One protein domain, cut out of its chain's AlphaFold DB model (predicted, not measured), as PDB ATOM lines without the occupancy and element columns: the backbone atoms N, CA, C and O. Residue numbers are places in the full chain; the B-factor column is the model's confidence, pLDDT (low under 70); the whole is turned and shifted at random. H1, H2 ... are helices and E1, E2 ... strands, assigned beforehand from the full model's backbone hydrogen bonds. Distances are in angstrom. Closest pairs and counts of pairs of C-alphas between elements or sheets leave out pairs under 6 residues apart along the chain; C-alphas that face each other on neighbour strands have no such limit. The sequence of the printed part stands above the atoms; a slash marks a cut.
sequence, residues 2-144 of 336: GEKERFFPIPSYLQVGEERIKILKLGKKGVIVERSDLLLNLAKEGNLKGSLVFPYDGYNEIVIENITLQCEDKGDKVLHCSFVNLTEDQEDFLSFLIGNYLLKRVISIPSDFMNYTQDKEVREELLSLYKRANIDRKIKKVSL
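This is residues 2 to 144 of the 336 residues of an uncharacterized protein of Thermovibrio guaymasensis (UniProt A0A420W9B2). A small closed barrel of six strands makes the body, with the short helix H1 at one end and the longer H2 at the opposite end. Beyond H2 lies the long helix H3, off the barrel, and its residues 131 to 144 stick out as a free arm. The printed part has 143 residues, with E1 E2 E3 H1 E4 E5 E6 H2 H3 along the chain; the class is mixed, helices and strands, and the barrel's neighbour strands are antiparallel. It is compact, with a radius of gyration of the C-alphas of 16.9 A and spans of 52 by 39 by 34 A.

Find C-alpha 12 at (294.334, 406.772, 611.057), where E1 begins, residues 12 to 16. E2 holds residues 19 to 27, 21.1 A long, and bends by 76 degrees at residue 24. E3 is residues 30 to 34, and H1 residues 37 to 44. E4 runs over residues 48 to 55, 21.8 A. E5, residues 61 to 73, is 28.4 A long and bends by 82 degrees at residue 66. E6 is residues 78 to 84. H2, residues 88 to 106, measures 27.0 A. H3, residues 120 to 144, measures 35.8 A and ends with C-alpha 144 at (301.798, 371.341, 621.222).

Round the barrel you meet E1, E2, E3, E6, E5, E4 and E1 again. E1 E2 E3 and E4 E5 E6 are meanders, each strand the antiparallel neighbour of the one before. Look for N 14 and O 21 between E1 and E2, 2.8 A; N 27 and O 30 between E2 and E3, 2.9 A; N 31 and O 81 between E3 and E6, 2.8 A; N 70 and O 82 between E6 and E5, 2.8 A; N 52 and O 64 between E5 and E4, 2.9 A; and N 13 and O 53 between E4 and E1, 2.9 A. H1 is on the barrel, outside it, at a height over the sheet of 7.6 A and over none of its strands; its closest C-alphas with E5 are those of Ala 43 and Cys 71, 5.7 A. H2 is also on it, outside, at a height of 8.1 A, only just over E5 with 3 C-alphas, and runs across the strands at 76 degrees to E5 on the local plane; their closest C-alphas are those of Gln 90 and Ile 64, 7.2 A. With residues 99 to 103 alone, H2 touches residues 122 to 129 of H3, closest at the C-alphas of Leu 103 and Leu 126, 6.9 A, at a steep tilt of 66 degrees, opposite ways. In H1, H2 and H3 every O i to N i+4 pair is within hydrogen-bond range.

The C-alphas farthest apart, those of Asp 37 and Leu 144, are 54.9 A apart. The printed part has no cut, and its one long link is H2 to H3, residues 107 to 119. Look for pLDDT under 70 at residues 105 to 119 and 141 to 144, among others.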
ATOM      1  N   GLY A   2     318.643 398.462 600.601       55.88
ATOM      2  CA  GLY A   2     317.804 399.137 601.597       55.88
ATOM      3  C   GLY A   2     316.349 398.706 601.436       55.88
ATOM      4  O   GLY A   2     315.810 398.751 600.330       55.88
ATOM      5  N   GLU A   3     315.745 398.224 602.514       63.75
ATOM      6  CA  GLU A   3     314.336 397.850 602.540       63.75
ATOM      7  C   GLU A   3     313.509 399.117 602.281       63.75
ATOM      8  O   GLU A   3     313.507 400.037 603.099       63.75
ATOM      9  N   LYS A   4     312.887 399.216 601.097       77.56
ATOM     10  CA  LYS A   4     312.051 400.370 600.745       77.56
ATOM     11  C   LYS A   4     310.925 400.481 601.768       77.56
ATOM     12  O   LYS A   4     310.171 399.526 601.952       77.56
ATOM     13  N   GLU A   5     310.809 401.634 602.414       82.56
ATOM     14  CA  GLU A   5     309.726 401.894 603.356       82.56
ATOM     15  C   GLU A   5     308.377 401.830 602.634       82.56
ATOM     16  O   GLU A   5     308.134 402.552 601.666       82.56
ATOM     17  N   ARG A   6     307.508 400.922 603.089       89.19
ATOM     18  CA  ARG A   6     306.175 400.707 602.516       89.19
ATOM     19  C   ARG A   6     305.135 401.482 603.317       89.19
ATOM     20  O   ARG A   6     305.068 401.344 604.540       89.19
ATOM     21  N   PHE A   7     304.304 402.249 602.615       91.25
ATOM     22  CA  PHE A   7     303.265 403.105 603.188       91.25
ATOM     23  C   PHE A   7     301.891 402.755 602.618       91.25
ATOM     24  O   PHE A   7     301.699 402.747 601.404       91.25
ATOM     25  N   PHE A   8     300.908 402.545 603.492       90.50
ATOM     26  CA  PHE A   8     299.570 402.086 603.121       90.50
ATOM     27  C   PHE A   8     298.496 403.121 603.483       90.50
ATOM     28  O   PHE A   8     298.572 403.721 604.555       90.50
ATOM     29  N   PRO A   9     297.456 403.322 602.652       91.50
ATOM     30  CA  PRO A   9     296.356 404.234 602.958       91.50
ATOM     31  C   PRO A   9     295.401 403.588 603.973       91.50
ATOM     32  O   PRO A   9     294.356 403.030 603.606       91.50
ATOM     33  N   ILE A  10     295.813 403.608 605.240       91.31
ATOM     34  CA  ILE A  10     295.077 403.122 606.408       91.31
ATOM     35  C   ILE A  10     294.426 404.341 607.072       91.31
ATOM     36  O   ILE A  10     295.141 405.289 607.380       91.31
ATOM     37  N   PRO A  11     293.097 404.354 607.285       91.94
ATOM     38  CA  PRO A  11     292.441 405.412 608.038       91.94
ATOM     39  C   PRO A  11     293.013 405.464 609.452       91.94
ATOM     40  O   PRO A  11     292.786 404.558 610.248       91.94
ATOM     41  N   SER A  12     293.763 406.512 609.745       96.19
ATOM     42  CA  SER A  12     294.334 406.772 611.057       96.19
ATOM     43  C   SER A  12     294.599 408.266 611.210       96.19
ATOM     44  O   SER A  12     294.511 409.046 610.253       96.19
ATOM     45  N   TYR A  13     294.877 408.668 612.441       97.06
ATOM     46  CA  TYR A  13     295.156 410.046 612.796       97.06
ATOM     47  C   TYR A  13     296.391 410.113 613.681       97.06
ATOM     48  O   TYR A  13     296.651 409.203 614.465       97.06
ATOM     49  N   LEU A  14     297.130 411.203 613.550       97.56
ATOM     50  CA  LEU A  14     298.177 411.594 614.467       97.56
ATOM     51  C   LEU A  14     297.600 412.658 615.399       97.56
ATOM     52  O   LEU A  14     297.188 413.722 614.937       97.56
ATOM     53  N   GLN A  15     297.534 412.360 616.690       97.19
ATOM     54  CA  GLN A  15     297.091 413.300 617.709       97.19
ATOM     55  C   GLN A  15     298.303 413.966 618.359       97.19
ATOM     56  O   GLN A  15     299.166 413.280 618.904       97.19
ATOM     57  N   VAL A  16     298.367 415.295 618.296       95.94
ATOM     58  CA  VAL A  16     299.442 416.116 618.870       95.94
ATOM     59  C   VAL A  16     298.792 417.181 619.745       95.94
ATOM     60  O   VAL A  16     298.188 418.127 619.243       95.94
ATOM     61  N   GLY A  17     298.872 417.005 621.065       93.69
ATOM     62  CA  GLY A  17     298.083 417.807 621.999       93.69
ATOM     63  C   GLY A  17     296.581 417.616 621.756       93.69
ATOM     64  O   GLY A  17     296.079 416.488 621.777       93.69
ATOM     65  N   GLU A  18     295.873 418.714 621.506       94.75
ATOM     66  CA  GLU A  18     294.436 418.711 621.194       94.75
ATOM     67  C   GLU A  18     294.146 418.558 619.695       94.75
ATOM     68  O   GLU A  18     293.008 418.292 619.300       94.75
ATOM     69  N   GLU A  19     295.162 418.692 618.842       95.12
ATOM     70  CA  GLU A  19     294.972 418.608 617.403       95.12
ATOM     71  C   GLU A  19     295.008 417.171 616.904       95.12
ATOM     72  O   GLU A  19     295.834 416.350 617.309       95.12
ATOM     73  N   ARG A  20     294.114 416.878 615.957       96.12
ATOM     74  CA  ARG A  20     293.996 415.568 615.327       96.12
ATOM     75  C   ARG A  20     294.224 415.692 613.830       96.12
ATOM     76  O   ARG A  20     293.368 416.164 613.086       96.12
ATOM     77  N   ILE A  21     295.383 415.223 613.388       95.75
ATOM     78  CA  ILE A  21     295.841 415.354 612.008       95.75
ATOM     79  C   ILE A  21     295.603 414.046 611.269       95.75
ATOM     80  O   ILE A  21     295.917 412.960 611.754       95.75
ATOM     81  N   LYS A  22     295.042 414.128 610.065       95.12
ATOM     82  CA  LYS A  22     294.773 412.948 609.248       95.12
ATOM     83  C   LYS A  22     296.069 412.371 608.678       95.12
ATOM     84  O   LYS A  22     296.842 413.076 608.029       95.12
ATOM     85  N   ILE A  23     296.264 411.066 608.853       96.94
ATOM     86  CA  ILE A  23     297.349 410.331 608.203       96.94
ATOM     87  C   ILE A  23     296.889 409.928 606.799       96.94
ATOM     88  O   ILE A  23     295.845 409.298 606.617       96.94
ATOM     89  N   LEU A  24     297.666 410.314 605.785       95.25
ATOM     90  CA  LEU A  24     297.423 409.958 604.386       95.25
ATOM     91  C   LEU A  24     297.882 408.529 604.105       95.25
ATOM     92  O   LEU A  24     297.174 407.766 603.441       95.25
ATOM     93  N   LYS A  25     299.067 408.165 604.610       95.88
ATOM     94  CA  LYS A  25     299.592 406.801 604.549       95.88
ATOM     95  C   LYS A  25     300.365 406.447 605.818       95.88
ATOM     96  O   LYS A  25     301.099 407.271 606.348       95.88
ATOM     97  N   LEU A  26     300.242 405.204 606.263       96.50
ATOM     98  CA  LEU A  26     300.912 404.652 607.435       96.50
ATOM     99  C   LEU A  26     301.843 403.513 607.011       96.50
ATOM    100  O   LEU A  26     301.426 402.612 606.279       96.50
ATOM    101  N   GLY A  27     303.085 403.551 607.477       96.06
ATOM    102  CA  GLY A  27     304.066 402.481 607.336       96.06
ATOM    103  C   GLY A  27     304.526 401.971 608.701       96.06
ATOM    104  O   GLY A  27     304.133 402.499 609.737       96.06
ATOM    105  N   LYS A  28     305.386 400.947 608.709       94.56
ATOM    106  CA  LYS A  28     305.986 400.433 609.959       94.56
ATOM    107  C   LYS A  28     307.011 401.397 610.563       94.56
ATOM    108  O   LYS A  28     307.189 401.413 611.768       94.56
ATOM    109  N   LYS A  29     307.667 402.200 609.716       96.12
ATOM    110  CA  LYS A  29     308.747 403.121 610.106       96.12
ATOM    111  C   LYS A  29     308.328 404.589 610.146       96.12
ATOM    112  O   LYS A  29     309.129 405.429 610.532       96.12
ATOM    113  N   GLY A  30     307.091 404.913 609.777       97.19
ATOM    114  CA  GLY A  30     306.617 406.288 609.833       97.19
ATOM    115  C   GLY A  30     305.193 406.486 609.337       97.19
ATOM    116  O   GLY A  30     304.455 405.540 609.044       97.19
ATOM    117  N   VAL A  31     304.834 407.753 609.173       97.69
ATOM    118  CA  VAL A  31     303.576 408.231 608.603       97.69
ATOM    119  C   VAL A  31     303.832 409.300 607.549       97.69
ATOM    120  O   VAL A  31     304.782 410.076 607.630       97.69
ATOM    121  N   ILE A  32     302.935 409.372 606.573       97.00
ATOM    122  CA  ILE A  32     302.806 410.505 605.662       97.00
ATOM    123  C   ILE A  32     301.524 411.230 606.046       97.00
ATOM    124  O   ILE A  32     300.439 410.642 605.998       97.00
ATOM    125  N   VAL A  33     301.648 412.496 606.419       96.88
ATOM    126  CA  VAL A  33     300.534 413.354 606.844       96.88
ATOM    127  C   VAL A  33     300.372 414.525 605.886       96.88
ATOM    128  O   VAL A  33     301.304 414.909 605.177       96.88
ATOM    129  N   GLU A  34     299.164 415.077 605.845       93.62
ATOM    130  CA  GLU A  34     298.916 416.325 605.130       93.62
ATOM    131  C   GLU A  34     299.665 417.473 605.820       93.62
ATOM    132  O   GLU A  34     299.733 417.544 607.049       93.62
ATOM    133  N   ARG A  35     300.274 418.351 605.021       91.69
ATOM    134  CA  ARG A  35     301.021 419.505 605.523       91.69
ATOM    135  C   ARG A  35     300.082 420.438 606.289       91.69
ATOM    136  O   ARG A  35     299.115 420.943 605.728       91.69
ATOM    137  N   SER A  36     300.428 420.702 607.545       92.38
ATOM    138  CA  SER A  36     299.812 421.717 608.401       92.38
ATOM    139  C   SER A  36     300.901 422.663 608.901       92.38
ATOM    140  O   SER A  36     301.999 422.208 609.238       92.38
ATOM    141  N   ASP A  37     300.609 423.961 608.962       93.19
ATOM    142  CA  ASP A  37     301.550 424.962 609.479       93.19
ATOM    143  C   ASP A  37     301.932 424.675 610.936       93.19
ATOM    144  O   ASP A  37     303.088 424.861 611.319       93.19
ATOM    145  N   LEU A  38     301.004 424.120 611.724       91.50
ATOM    146  CA  LEU A  38     301.283 423.679 613.089       91.50
ATOM    147  C   LEU A  38     302.328 422.562 613.118       91.50
ATOM    148  O   LEU A  38     303.315 422.660 613.844       91.50
ATOM    149  N   LEU A  39     302.162 421.530 612.285       92.81
ATOM    150  CA  LEU A  39     303.130 420.435 612.211       92.81
ATOM    151  C   LEU A  39     304.501 420.902 611.731       92.81
ATOM    152  O   LEU A  39     305.509 420.406 612.220       92.81
ATOM    153  N   LEU A  40     304.553 421.846 610.790       93.75
ATOM    154  CA  LEU A  40     305.818 422.409 610.320       93.75
ATOM    155  C   LEU A  40     306.554 423.162 611.421       93.75
ATOM    156  O   LEU A  40     307.772 423.047 611.520       93.75
ATOM    157  N   ASN A  41     305.831 423.936 612.227       94.38
ATOM    158  CA  ASN A  41     306.430 424.668 613.336       94.38
ATOM    159  C   ASN A  41     306.942 423.701 614.408       94.38
ATOM    160  O   ASN A  41     308.106 423.792 614.785       94.38
ATOM    161  N   LEU A  42     306.141 422.702 614.789       92.69
ATOM    162  CA  LEU A  42     306.560 421.685 615.757       92.69
ATOM    163  C   LEU A  42     307.721 420.818 615.246       92.69
ATOM    164  O   LEU A  42     308.618 420.479 616.010       92.69
ATOM    165  N   ALA A  43     307.752 420.491 613.953       91.81
ATOM    166  CA  ALA A  43     308.852 419.735 613.353       91.81
ATOM    167  C   ALA A  43     310.174 420.523 613.334       91.81
ATOM    168  O   ALA A  43     311.245 419.926 613.422       91.81
ATOM    169  N   LYS A  44     310.126 421.862 613.240       94.00
ATOM    170  CA  LYS A  44     311.326 422.717 613.332       94.00
ATOM    171  C   LYS A  44     311.915 422.748 614.741       94.00
ATOM    172  O   LYS A  44     313.119 422.938 614.879       94.00
ATOM    173  N   GLU A  45     311.085 422.557 615.763       93.00
ATOM    174  CA  GLU A  45     311.508 422.495 617.168       93.00
ATOM    175  C   GLU A  45     312.147 421.142 617.535       93.00
ATOM    176  O   GLU A  45     312.740 421.004 618.605       93.00
ATOM    177  N   GLY A  46     312.091 420.158 616.629       94.44
ATOM    178  CA  GLY A  46     312.766 418.872 616.746       94.44
ATOM    179  C   GLY A  46     311.799 417.697 616.645       94.44
ATOM    180  O   GLY A  46     311.000 417.594 615.716       94.44
ATOM    181  N   ASN A  47     311.915 416.765 617.590       95.62
ATOM    182  CA  ASN A  47     311.109 415.554 617.593       95.62
ATOM    183  C   ASN A  47     309.678 415.845 618.066       95.62
ATOM    184  O   ASN A  47     309.453 416.279 619.197       95.62
ATOM    185  N   LEU A  48     308.708 415.520 617.220       96.25
ATOM    186  CA  LEU A  48     307.284 415.660 617.484       96.25
ATOM    187  C   LEU A  48     306.800 414.508 618.374       96.25
ATOM    188  O   LEU A  48     306.988 413.343 618.032       96.25
ATOM    189  N   LYS A  49     306.146 414.816 619.498       97.00
ATOM    190  CA  LYS A  49     305.513 413.811 620.369       97.00
ATOM    191  C   LYS A  49     304.007 413.778 620.143       97.00
ATOM    192  O   LYS A  49     303.379 414.829 620.049       97.00
ATOM    193  N   GLY A  50     303.422 412.587 620.095       96.56
ATOM    194  CA  GLY A  50     301.982 412.435 619.915       96.56
ATOM    195  C   GLY A  50     301.476 411.018 620.152       96.56
ATOM    196  O   GLY A  50     302.166 410.183 620.739       96.56
ATOM    197  N   SER A  51     300.272 410.756 619.656       97.50
ATOM    198  CA  SER A  51     299.625 409.446 619.703       97.50
ATOM    199  C   SER A  51     299.091 409.058 618.324       97.50
ATOM    200  O   SER A  51     298.529 409.896 617.615       97.50
ATOM    201  N   LEU A  52     299.224 407.790 617.928       97.25
ATOM    202  CA  LEU A  52     298.526 407.264 616.746       97.25
ATOM    203  C   LEU A  52     297.139 406.788 617.142       97.25
ATOM    204  O   LEU A  52     297.004 405.962 618.039       97.25
ATOM    205  N   VAL A  53     296.122 407.252 616.429       96.19
ATOM    206  CA  VAL A  53     294.725 406.909 616.688       96.19
ATOM    207  C   VAL A  53     294.139 406.170 615.490       96.19
ATOM    208  O   VAL A  53     294.127 406.679 614.365       96.19
ATOM    209  N   PHE A  54     293.607 404.977 615.738       93.00
ATOM    210  CA  PHE A  54     292.998 404.108 614.738       93.00
ATOM    211  C   PHE A  54     291.505 403.920 615.022       93.00
ATOM    212  O   PHE A  54     291.152 403.396 616.079       93.00
ATOM    213  N   PRO A  55     290.607 404.263 614.084       87.06
ATOM    214  CA  PRO A  55     289.201 403.907 614.200       87.06
ATOM    215  C   PRO A  55     289.039 402.388 614.038       87.06
ATOM    216  O   PRO A  55     289.465 401.820 613.030       87.06
ATOM    217  N   TYR A  56     288.409 401.723 615.008       79.12
ATOM    218  CA  TYR A  56     288.247 400.264 614.986       79.12
ATOM    219  C   TYR A  56     286.885 399.827 614.429       79.12
ATOM    220  O   TYR A  56     286.822 398.995 613.522       79.12
ATOM    221  N   ASP A  57     285.795 400.411 614.930       74.19
ATOM    222  CA  ASP A  57     284.416 400.031 614.576       74.19
ATOM    223  C   ASP A  57     283.443 401.225 614.481       74.19
ATOM    224  O   ASP A  57     282.224 401.050 614.442       74.19
ATOM    225  N   GLY A  58     283.985 402.443 614.414       72.25
ATOM    226  CA  GLY A  58     283.221 403.690 614.340       72.25
ATOM    227  C   GLY A  58     282.749 404.234 615.691       72.25
ATOM    228  O   GLY A  58     282.319 405.382 615.734       72.25
ATOM    229  N   TYR A  59     282.866 403.455 616.770       69.06
ATOM    230  CA  TYR A  59     282.585 403.897 618.142       69.06
ATOM    231  C   TYR A  59     283.827 403.835 619.028       69.06
ATOM    232  O   TYR A  59     283.985 404.668 619.915       69.06
ATOM    233  N   ASN A  60     284.699 402.863 618.771       78.62
ATOM    234  CA  ASN A  60     285.916 402.618 619.521       78.62
ATOM    235  C   ASN A  60     287.147 403.012 618.701       78.62
ATOM    236  O   ASN A  60     287.208 402.830 617.475       78.62
ATOM    237  N   GLU A  61     288.153 403.508 619.413       89.44
ATOM    238  CA  GLU A  61     289.446 403.894 618.866       89.44
ATOM    239  C   GLU A  61     290.558 403.138 619.587       89.44
ATOM    240  O   GLU A  61     290.483 402.894 620.790       89.44
ATOM    241  N   ILE A  62     291.583 402.755 618.833       91.56
ATOM    242  CA  ILE A  62     292.823 402.196 619.365       91.56
ATOM    243  C   ILE A  62     293.853 403.318 619.355       91.56
ATOM    244  O   ILE A  62     294.088 403.919 618.305       91.56
ATOM    245  N   VAL A  63     294.466 403.580 620.506       94.62
ATOM    246  CA  VAL A  63     295.455 404.648 620.674       94.62
ATOM    247  C   VAL A  63     296.815 404.039 621.009       94.62
ATOM    248  O   VAL A  63     296.918 403.249 621.944       94.62
ATOM    249  N   ILE A  64     297.846 404.401 620.242       95.44
ATOM    250  CA  ILE A  64     299.255 404.138 620.563       95.44
ATOM    251  C   ILE A  64     299.850 405.449 621.063       95.44
ATOM    252  O   ILE A  64     300.098 406.358 620.271       95.44
ATOM    253  N   GLU A  65     300.022 405.557 622.374       96.06
ATOM    254  CA  GLU A  65     300.476 406.781 623.036       96.06
ATOM    255  C   GLU A  65     301.996 406.954 622.984       96.06
ATOM    256  O   GLU A  65     302.742 405.992 622.792       96.06
ATOM    257  N   ASN A  66     302.446 408.187 623.235       95.56
ATOM    258  CA  ASN A  66     303.851 408.543 623.456       95.56
ATOM    259  C   ASN A  66     304.784 408.179 622.292       95.56
ATOM    260  O   ASN A  66     305.959 407.872 622.500       95.56
ATOM    261  N   ILE A  67     304.282 408.237 621.058       97.12
ATOM    262  CA  ILE A  67     305.128 408.075 619.880       97.12
ATOM    263  C   ILE A  67     305.945 409.343 619.646       97.12
ATOM    264  O   ILE A  67     305.456 410.464 619.804       97.12
ATOM    265  N   THR A  68     307.199 409.156 619.251       97.44
ATOM    266  CA  THR A  68     308.090 410.247 618.861       97.44
ATOM    267  C   THR A  68     308.344 410.160 617.360       97.44
ATOM    268  O   THR A  68     308.578 409.078 616.824       97.44
ATOM    269  N   LEU A  69     308.256 411.290 616.668       97.62
ATOM    270  CA  LEU A  69     308.341 411.398 615.218       97.62
ATOM    271  C   LEU A  69     309.398 412.428 614.826       97.62
ATOM    272  O   LEU A  69     309.445 413.521 615.387       97.62
ATOM    273  N   GLN A  70     310.192 412.109 613.812       97.25
ATOM    274  CA  GLN A  70     311.060 413.059 613.127       97.25
ATOM    275  C   GLN A  70     310.479 413.330 611.743       97.25
ATOM    276  O   GLN A  70     310.388 412.421 610.920       97.25
ATOM    277  N   CYS A  71     310.057 414.570 611.500       96.56
ATOM    278  CA  CYS A  71     309.385 414.954 610.264       96.56
ATOM    279  C   CYS A  71     310.319 415.699 609.304       96.56
ATOM    280  O   CYS A  71     311.043 416.605 609.703       96.56
ATOM    281  N   GLU A  72     310.245 415.350 608.024       95.56
ATOM    282  CA  GLU A  72     310.936 416.006 606.918       95.56
ATOM    283  C   GLU A  72     309.902 416.536 605.908       95.56
ATOM    284  O   GLU A  72     309.008 415.804 605.463       95.56
ATOM    285  N   ASP A  73     310.006 417.819 605.542       94.94
ATOM    286  CA  ASP A  73     309.184 418.418 604.483       94.94
ATOM    287  C   ASP A  73     309.726 417.984 603.117       94.94
ATOM    288  O   ASP A  73     310.852 418.314 602.746       94.94
ATOM    289  N   LYS A  74     308.921 417.227 602.365       92.50
ATOM    290  CA  LYS A  74     309.282 416.730 601.028       92.50
ATOM    291  C   LYS A  74     308.727 417.592 599.887       92.50
ATOM    292  O   LYS A  74     308.858 417.202 598.734       92.50
ATOM    293  N   GLY A  75     308.130 418.754 600.169       79.38
ATOM    294  CA  GLY A  75     307.792 419.760 599.149       79.38
ATOM    295  C   GLY A  75     306.437 419.604 598.440       79.38
ATOM    296  O   GLY A  75     305.995 420.547 597.793       79.38
ATOM    297  N   ASP A  76     305.708 418.503 598.639       77.62
ATOM    298  CA  ASP A  76     304.465 418.190 597.905       77.62
ATOM    299  C   ASP A  76     303.190 418.298 598.761       77.62
ATOM    300  O   ASP A  76     302.290 417.461 598.685       77.62
ATOM    301  N   LYS A  77     303.102 419.316 599.629       91.50
ATOM    302  CA  LYS A  77     302.005 419.462 600.619       91.50
ATOM    303  C   LYS A  77     301.862 418.260 601.563       91.50
ATOM    304  O   LYS A  77     300.819 418.080 602.194       91.50
ATOM    305  N   VAL A  78     302.911 417.457 601.688       95.31
ATOM    306  CA  VAL A  78     302.966 416.308 602.587       95.31
ATOM    307  C   VAL A  78     304.208 416.394 603.455       95.31
ATOM    308  O   VAL A  78     305.261 416.854 603.015       95.31
ATOM    309  N   LEU A  79     304.068 415.931 604.689       96.19
ATOM    310  CA  LEU A  79     305.168 415.759 605.626       96.19
ATOM    311  C   LEU A  79     305.430 414.271 605.797       96.19
ATOM    312  O   LEU A  79     304.496 413.491 606.013       96.19
ATOM    313  N   HIS A  80     306.699 413.888 605.692       96.75
ATOM    314  CA  HIS A  80     307.128 412.525 605.947       96.75
ATOM    315  C   HIS A  80     307.692 412.442 607.360       96.75
ATOM    316  O   HIS A  80     308.716 413.053 607.639       96.75
ATOM    317  N   CYS A  81     307.019 411.724 608.252       97.25
ATOM    318  CA  CYS A  81     307.407 411.626 609.652       97.25
ATOM    319  C   CYS A  81     307.820 410.196 609.995       97.25
ATOM    320  O   CYS A  81     306.976 409.303 610.039       97.25
ATOM    321  N   SER A  82     309.104 409.980 610.258       97.31
ATOM    322  CA  SER A  82     309.647 408.687 610.677       97.31
ATOM    323  C   SER A  82     309.489 408.505 612.183       97.31
ATOM    324  O   SER A  82     309.682 409.451 612.945       97.31
ATOM    325  N   PHE A  83     309.142 407.300 612.630       97.56
ATOM    326  CA  PHE A  83     309.109 406.982 614.054       97.56
ATOM    327  C   PHE A  83     310.528 406.945 614.621       97.56
ATOM    328  O   PHE A  83     311.439 406.380 614.018       97.56
ATOM    329  N   VAL A  84     310.696 407.519 615.806       96.88
ATOM    330  CA  VAL A  84     311.953 407.545 616.552       96.88
ATOM    331  C   VAL A  84     311.716 406.842 617.881       96.88
ATOM    332  O   VAL A  84     310.825 407.234 618.630       96.88
ATOM    333  N   ASN A  85     312.529 405.829 618.184       94.44
ATOM    334  CA  ASN A  85     312.505 405.104 619.460       94.44
ATOM    335  C   ASN A  85     311.136 404.488 619.815       94.44
ATOM    336  O   ASN A  85     310.654 404.675 620.932       94.44
ATOM    337  N   LEU A  86     310.505 403.758 618.885       95.19
ATOM    338  CA  LEU A  86     309.380 402.897 619.266       95.19
ATOM    339  C   LEU A  86     309.864 401.825 620.245       95.19
ATOM    340  O   LEU A  86     310.958 401.283 620.078       95.19
ATOM    341  N   THR A  87     309.046 401.507 621.246       95.12
ATOM    342  CA  THR A  87     309.270 400.301 622.049       95.12
ATOM    343  C   THR A  87     308.994 399.056 621.204       95.12
ATOM    344  O   THR A  87     308.231 399.116 620.236       95.12
ATOM    345  N   GLU A  88     309.575 397.915 621.582       94.31
ATOM    346  CA  GLU A  88     309.333 396.627 620.909       94.31
ATOM    347  C   GLU A  88     307.825 396.318 620.835       94.31
ATOM    348  O   GLU A  88     307.291 396.041 619.764       94.31
ATOM    349  N   ASP A  89     307.105 396.526 621.942       91.25
ATOM    350  CA  ASP A  89     305.650 396.362 622.015       91.25
ATOM    351  C   ASP A  89     304.886 397.303 621.062       91.25
ATOM    352  O   ASP A  89     303.895 396.902 620.447       91.25
ATOM    353  N   GLN A  90     305.319 398.564 620.923       94.38
ATOM    354  CA  GLN A  90     304.704 399.512 619.987       94.38
ATOM    355  C   GLN A  90     304.948 399.098 618.532       94.38
ATOM    356  O   GLN A  90     304.029 399.188 617.715       94.38
ATOM    357  N   GLU A  91     306.158 398.644 618.201       95.06
ATOM    358  CA  GLU A  91     306.519 398.185 616.857       95.06
ATOM    359  C   GLU A  91     305.742 396.919 616.465       95.06
ATOM    360  O   GLU A  91     305.174 396.845 615.365       95.06
ATOM    361  N   ASP A  92     305.639 395.959 617.384       91.44
ATOM    362  CA  ASP A  92     304.871 394.730 617.205       91.44
ATOM    363  C   ASP A  92     303.380 395.020 617.056       91.44
ATOM    364  O   ASP A  92     302.723 394.515 616.136       91.44
ATOM    365  N   PHE A  93     302.833 395.880 617.915       91.12
ATOM    366  CA  PHE A  93     301.425 396.247 617.854       91.12
ATOM    367  C   PHE A  93     301.093 397.023 616.576       91.12
ATOM    368  O   PHE A  93     300.094 396.732 615.912       91.12
ATOM    369  N   LEU A  94     301.954 397.955 616.162       94.06
ATOM    370  CA  LEU A  94     301.803 398.675 614.901       94.06
ATOM    371  C   LEU A  94     301.854 397.716 613.704       94.06
ATOM    372  O   LEU A  94     301.000 397.778 612.813       94.06
ATOM    373  N   SER A  95     302.810 396.787 613.703       92.75
ATOM    374  CA  SER A  95     302.927 395.744 612.681       92.75
ATOM    375  C   SER A  95     301.682 394.858 612.628       92.75
ATOM    376  O   SER A  95     301.179 394.558 611.540       92.75
ATOM    377  N   PHE A  96     301.133 394.490 613.786       90.69
ATOM    378  CA  PHE A  96     299.890 393.733 613.904       90.69
ATOM    379  C   PHE A  96     298.686 394.504 613.354       90.69
ATOM    380  O   PHE A  96     297.879 393.920 612.623       90.69
ATOM    381  N   LEU A  97     298.550 395.799 613.662       89.69
ATOM    382  CA  LEU A  97     297.452 396.636 613.167       89.69
ATOM    383  C   LEU A  97     297.501 396.791 611.648       89.69
ATOM    384  O   LEU A  97     296.491 396.563 610.978       89.69
ATOM    385  N   ILE A  98     298.675 397.118 611.098       91.81
ATOM    386  CA  ILE A  98     298.885 397.225 609.647       91.81
ATOM    387  C   ILE A  98     298.558 395.884 608.987       91.81
ATOM    388  O   ILE A  98     297.757 395.835 608.052       91.81
ATOM    389  N   GLY A  99     299.101 394.784 609.514       88.00
ATOM    390  CA  GLY A  99     298.866 393.446 608.982       88.00
ATOM    391  C   GLY A  99     297.390 393.048 608.998       88.00
ATOM    392  O   GLY A  99     296.866 392.607 607.977       88.00
ATOM    393  N   ASN A 100     296.683 393.265 610.111       85.94
ATOM    394  CA  ASN A 100     295.249 392.978 610.207       85.94
ATOM    395  C   ASN A 100     294.411 393.845 609.277       85.94
ATOM    396  O   ASN A 100     293.451 393.347 608.686       85.94
ATOM    397  N   TYR A 101     294.738 395.128 609.146       85.50
ATOM    398  CA  TYR A 101     294.009 396.018 608.254       85.50
ATOM    399  C   TYR A 101     294.155 395.573 606.795       85.50
ATOM    400  O   TYR A 101     293.156 395.444 606.082       85.50
ATOM    401  N   LEU A 102     295.385 395.277 606.363       82.94
ATOM    402  CA  LEU A 102     295.654 394.756 605.023       82.94
ATOM    403  C   LEU A 102     294.953 393.411 604.803       82.94
ATOM    404  O   LEU A 102     294.335 393.205 603.759       82.94
ATOM    405  N   LEU A 103     294.973 392.528 605.804       78.88
ATOM    406  CA  LEU A 103     294.308 391.231 605.739       78.88
ATOM    407  C   LEU A 103     292.788 391.383 605.595       78.88
ATOM    408  O   LEU A 103     292.201 390.769 604.709       78.88
ATOM    409  N   LYS A 104     292.146 392.237 606.401       74.25
ATOM    410  CA  LYS A 104     290.698 392.516 606.317       74.25
ATOM    411  C   LYS A 104     290.299 393.143 604.982       74.25
ATOM    412  O   LYS A 104     289.204 392.880 604.496       74.25
ATOM    413  N   ARG A 105     291.173 393.953 604.375       67.44
ATOM    414  CA  ARG A 105     290.945 394.512 603.034       67.44
ATOM    415  C   ARG A 105     290.917 393.448 601.941       67.44
ATOM    416  O   ARG A 105     290.202 393.627 600.962       67.44
ATOM    417  N   VAL A 106     291.688 392.376 602.101       55.72
ATOM    418  CA  VAL A 106     291.800 391.307 601.100       55.72
ATOM    419  C   VAL A 106     290.843 390.148 601.366       55.72
ATOM    420  O   VAL A 106     290.321 389.561 600.424       55.72
ATOM    421  N   ILE A 107     290.536 389.850 602.628       46.44
ATOM    422  CA  ILE A 107     289.648 388.754 603.031       46.44
ATOM    423  C   ILE A 107     288.255 389.296 603.370       46.44
ATOM    424  O   ILE A 107     287.784 389.182 604.500       46.44
ATOM    425  N   SER A 108     287.553 389.872 602.393       46.88
ATOM    426  CA  SER A 108     286.087 389.935 602.486       46.88
ATOM    427  C   SER A 108     285.441 388.615 602.050       46.88
ATOM    428  O   SER A 108     284.346 388.306 602.510       46.88
ATOM    429  N   ILE A 109     286.122 387.814 601.214       46.03
ATOM    430  CA  ILE A 109     285.705 386.466 600.796       46.03
ATOM    431  C   ILE A 109     286.971 385.600 600.582       46.03
ATOM    432  O   ILE A 109     287.787 385.939 599.726       46.03
ATOM    433  N   PRO A 110     287.181 384.492 601.324       44.44
ATOM    434  CA  PRO A 110     288.380 383.648 601.200       44.44
ATOM    435  C   PRO A 110     288.643 383.068 599.798       44.44
ATOM    436  O   PRO A 110     289.798 382.814 599.464       44.44
ATOM    437  N   SER A 111     287.609 382.885 598.968       47.22
ATOM    438  CA  SER A 111     287.746 382.416 597.577       47.22
ATOM    439  C   SER A 111     288.387 383.442 596.639       47.22
ATOM    440  O   SER A 111     288.892 383.071 595.583       47.22
ATOM    441  N   ASP A 112     288.408 384.718 597.028       44.19
ATOM    442  CA  ASP A 112     288.795 385.832 596.158       44.19
ATOM    443  C   ASP A 112     290.239 386.305 596.408       44.19
ATOM    444  O   ASP A 112     290.728 387.223 595.741       44.19
ATOM    445  N   PHE A 113     290.951 385.645 597.334       46.12
ATOM    446  CA  PHE A 113     292.319 385.957 597.769       46.12
ATOM    447  C   PHE A 113     293.321 386.099 596.608       46.12
ATOM    448  O   PHE A 113     294.272 386.873 596.699       46.12
ATOM    449  N   MET A 114     293.094 385.399 595.492       46.69
ATOM    450  CA  MET A 114     294.014 385.380 594.350       46.69
ATOM    451  C   MET A 114     293.767 386.484 593.307       46.69
ATOM    452  O   MET A 114     294.639 386.699 592.469       46.69
ATOM    453  N   ASN A 115     292.649 387.223 593.368       49.00
ATOM    454  CA  ASN A 115     292.248 388.159 592.302       49.00
ATOM    455  C   ASN A 115     292.333 389.660 592.654       49.00
ATOM    456  O   ASN A 115     292.222 390.485 591.750       49.00
ATOM    457  N   TYR A 116     292.532 390.055 593.921       46.16
ATOM    458  CA  TYR A 116     292.201 391.428 594.359       46.16
ATOM    459  C   TYR A 116     293.335 392.401 594.695       46.16
ATOM    460  O   TYR A 116     293.061 393.523 595.115       46.16
ATOM    461  N   THR A 117     294.598 392.069 594.451       50.38
ATOM    462  CA  THR A 117     295.678 393.059 594.603       50.38
ATOM    463  C   THR A 117     296.311 393.347 593.246       50.38
ATOM    464  O   THR A 117     297.274 392.707 592.842       50.38
ATOM    465  N   GLN A 118     295.748 394.323 592.514       52.00
ATOM    466  CA  GLN A 118     296.473 394.955 591.394       52.00
ATOM    467  C   GLN A 118     297.734 395.676 591.901       52.00
ATOM    468  O   GLN A 118     298.705 395.823 591.166       52.00
ATOM    469  N   ASP A 119     297.729 396.080 593.174       60.47
ATOM    470  CA  ASP A 119     298.893 396.615 593.865       60.47
ATOM    471  C   ASP A 119     299.834 395.475 594.293       60.47
ATOM    472  O   ASP A 119     299.577 394.734 595.251       60.47
ATOM    473  N   LYS A 120     300.930 395.332 593.542       72.81
ATOM    474  CA  LYS A 120     301.972 394.325 593.767       72.81
ATOM    475  C   LYS A 120     302.580 394.424 595.171       72.81
ATOM    476  O   LYS A 120     302.920 393.392 595.747       72.81
ATOM    477  N   GLU A 121     302.684 395.621 595.744       70.19
ATOM    478  CA  GLU A 121     303.330 395.834 597.045       70.19
ATOM    479  C   GLU A 121     302.460 395.306 598.188       70.19
ATOM    480  O   GLU A 121     302.943 394.588 599.067       70.19
ATOM    481  N   VAL A 122     301.151 395.574 598.130       66.50
ATOM    482  CA  VAL A 122     300.171 395.022 599.082       66.50
ATOM    483  C   VAL A 122     300.148 393.495 599.007       66.50
ATOM    484  O   VAL A 122     300.096 392.822 600.039       66.50
ATOM    485  N   ARG A 123     300.229 392.932 597.793       70.31
ATOM    486  CA  ARG A 123     300.277 391.480 597.578       70.31
ATOM    487  C   ARG A 123     301.487 390.840 598.253       70.31
ATOM    488  O   ARG A 123     301.339 389.827 598.934       70.31
ATOM    489  N   GLU A 124     302.673 391.405 598.055       76.94
ATOM    490  CA  GLU A 124     303.916 390.876 598.624       76.94
ATOM    491  C   GLU A 124     303.920 390.927 600.157       76.94
ATOM    492  O   GLU A 124     304.331 389.957 600.794       76.94
ATOM    493  N   GLU A 125     303.421 392.014 600.756       73.69
ATOM    494  CA  GLU A 125     303.304 392.127 602.215       73.69
ATOM    495  C   GLU A 125     302.329 391.090 602.787       73.69
ATOM    496  O   GLU A 125     302.617 390.427 603.781       73.69
ATOM    497  N   LEU A 126     301.191 390.866 602.131       66.19
ATOM    498  CA  LEU A 126     300.228 389.855 602.573       66.19
ATOM    499  C   LEU A 126     300.753 388.431 602.437       66.19
ATOM    500  O   LEU A 126     300.499 387.598 603.306       66.19
ATOM    501  N   LEU A 127     301.504 388.141 601.372       71.81
ATOM    502  CA  LEU A 127     302.167 386.850 601.215       71.81
ATOM    503  C   LEU A 127     303.219 386.628 602.307       71.81
ATOM    504  O   LEU A 127     303.353 385.501 602.784       71.81
ATOM    505  N   SER A 128     303.934 387.674 602.732       79.31
ATOM    506  CA  SER A 128     304.906 387.576 603.827       79.31
ATOM    507  C   SER A 128     304.211 387.296 605.168       79.31
ATOM    508  O   SER A 128     304.621 386.385 605.891       79.31
ATOM    509  N   LEU A 129     303.093 387.978 605.446       71.00
ATOM    510  CA  LEU A 129     302.261 387.747 606.631       71.00
ATOM    511  C   LEU A 129     301.646 386.344 606.634       71.00
ATOM    512  O   LEU A 129     301.674 385.659 607.655       71.00
ATOM    513  N   TYR A 130     301.134 385.879 605.491       69.44
ATOM    514  CA  TYR A 130     300.563 384.537 605.364       69.44
ATOM    515  C   TYR A 130     301.622 383.447 605.554       69.44
ATOM    516  O   TYR A 130     301.375 382.467 606.259       69.44
ATOM    517  N   LYS A 131     302.819 383.623 604.973       75.88
ATOM    518  CA  LYS A 131     303.952 382.712 605.182       75.88
ATOM    519  C   LYS A 131     304.324 382.633 606.664       75.88
ATOM    520  O   LYS A 131     304.391 381.519 607.176       75.88
ATOM    521  N   ARG A 132     304.467 383.769 607.366       71.62
ATOM    522  CA  ARG A 132     304.730 383.784 608.823       71.62
ATOM    523  C   ARG A 132     303.629 383.091 609.616       71.62
ATOM    524  O   ARG A 132     303.921 382.163 610.353       71.62
ATOM    525  N   ALA A 133     302.360 383.434 609.387       68.69
ATOM    526  CA  ALA A 133     301.244 382.828 610.116       68.69
ATOM    527  C   ALA A 133     301.151 381.303 609.916       68.69
ATOM    528  O   ALA A 133     300.756 380.566 610.823       68.69
ATOM    529  N   ASN A 134     301.502 380.806 608.726       68.75
ATOM    530  CA  ASN A 134     301.521 379.372 608.448       68.75
ATOM    531  C   ASN A 134     302.733 378.675 609.093       68.75
ATOM    532  O   ASN A 134     302.600 377.552 609.579       68.75
ATOM    533  N   ILE A 135     303.889 379.348 609.149       73.19
ATOM    534  CA  ILE A 135     305.076 378.892 609.891       73.19
ATOM    535  C   ILE A 135     304.764 378.835 611.392       73.19
ATOM    536  O   ILE A 135     304.935 377.778 611.993       73.19
ATOM    537  N   ASP A 136     304.171 379.878 611.973       69.00
ATOM    538  CA  ASP A 136     303.783 379.916 613.389       69.00
ATOM    539  C   ASP A 136     302.772 378.823 613.740       69.00
ATOM    540  O   ASP A 136     302.852 378.209 614.803       69.00
ATOM    541  N   ARG A 137     301.821 378.522 612.845       69.06
ATOM    542  CA  ARG A 137     300.908 377.380 613.021       69.06
ATOM    543  C   ARG A 137     301.647 376.046 613.004       69.06
ATOM    544  O   ARG A 137     301.275 375.160 613.772       69.06
ATOM    545  N   LYS A 138     302.661 375.879 612.149       72.31
ATOM    546  CA  LYS A 138     303.501 374.672 612.137       72.31
ATOM    547  C   LYS A 138     304.327 374.572 613.422       72.31
ATOM    548  O   LYS A 138     304.282 373.527 614.062       72.31
ATOM    549  N   ILE A 139     304.970 375.656 613.856       70.56
ATOM    550  CA  ILE A 139     305.754 375.709 615.100       70.56
ATOM    551  C   ILE A 139     304.860 375.443 616.317       70.56
ATOM    552  O   ILE A 139     305.194 374.596 617.140       70.56
ATOM    553  N   LYS A 140     303.676 376.067 616.409       71.25
ATOM    554  CA  LYS A 140     302.704 375.793 617.482       71.25
ATOM    555  C   LYS A 140     302.224 374.345 617.477       71.25
ATOM    556  O   LYS A 140     302.061 373.787 618.553       71.25
ATOM    557  N   LYS A 141     302.027 373.714 616.313       69.75
ATOM    558  CA  LYS A 141     301.692 372.278 616.235       69.75
ATOM    559  C   LYS A 141     302.830 371.392 616.746       69.75
ATOM    560  O   LYS A 141     302.561 370.447 617.478       69.75
ATOM    561  N   VAL A 142     304.080 371.712 616.409       68.75
ATOM    562  CA  VAL A 142     305.264 370.983 616.902       68.75
ATOM    563  C   VAL A 142     305.450 371.192 618.412       68.75
ATOM    564  O   VAL A 142     305.681 370.236 619.146       68.75
ATOM    565  N   SER A 143     305.251 372.416 618.904       58.25
ATOM    566  CA  SER A 143     305.293 372.752 620.332       58.25
ATOM    567  C   SER A 143     304.160 372.089 621.126       58.25
ATOM    568  O   SER A 143     304.421 371.536 622.187       58.25
ATOM    569  N   LEU A 144     302.929 372.051 620.603       55.69
ATOM    570  CA  LEU A 144     301.798 371.341 621.222       55.69
ATOM    571  C   LEU A 144     302.034 369.829 621.310       55.69
ATOM    572  O   LEU A 144     301.633 369.219 622.296       55.69
TER     573      LEU A 144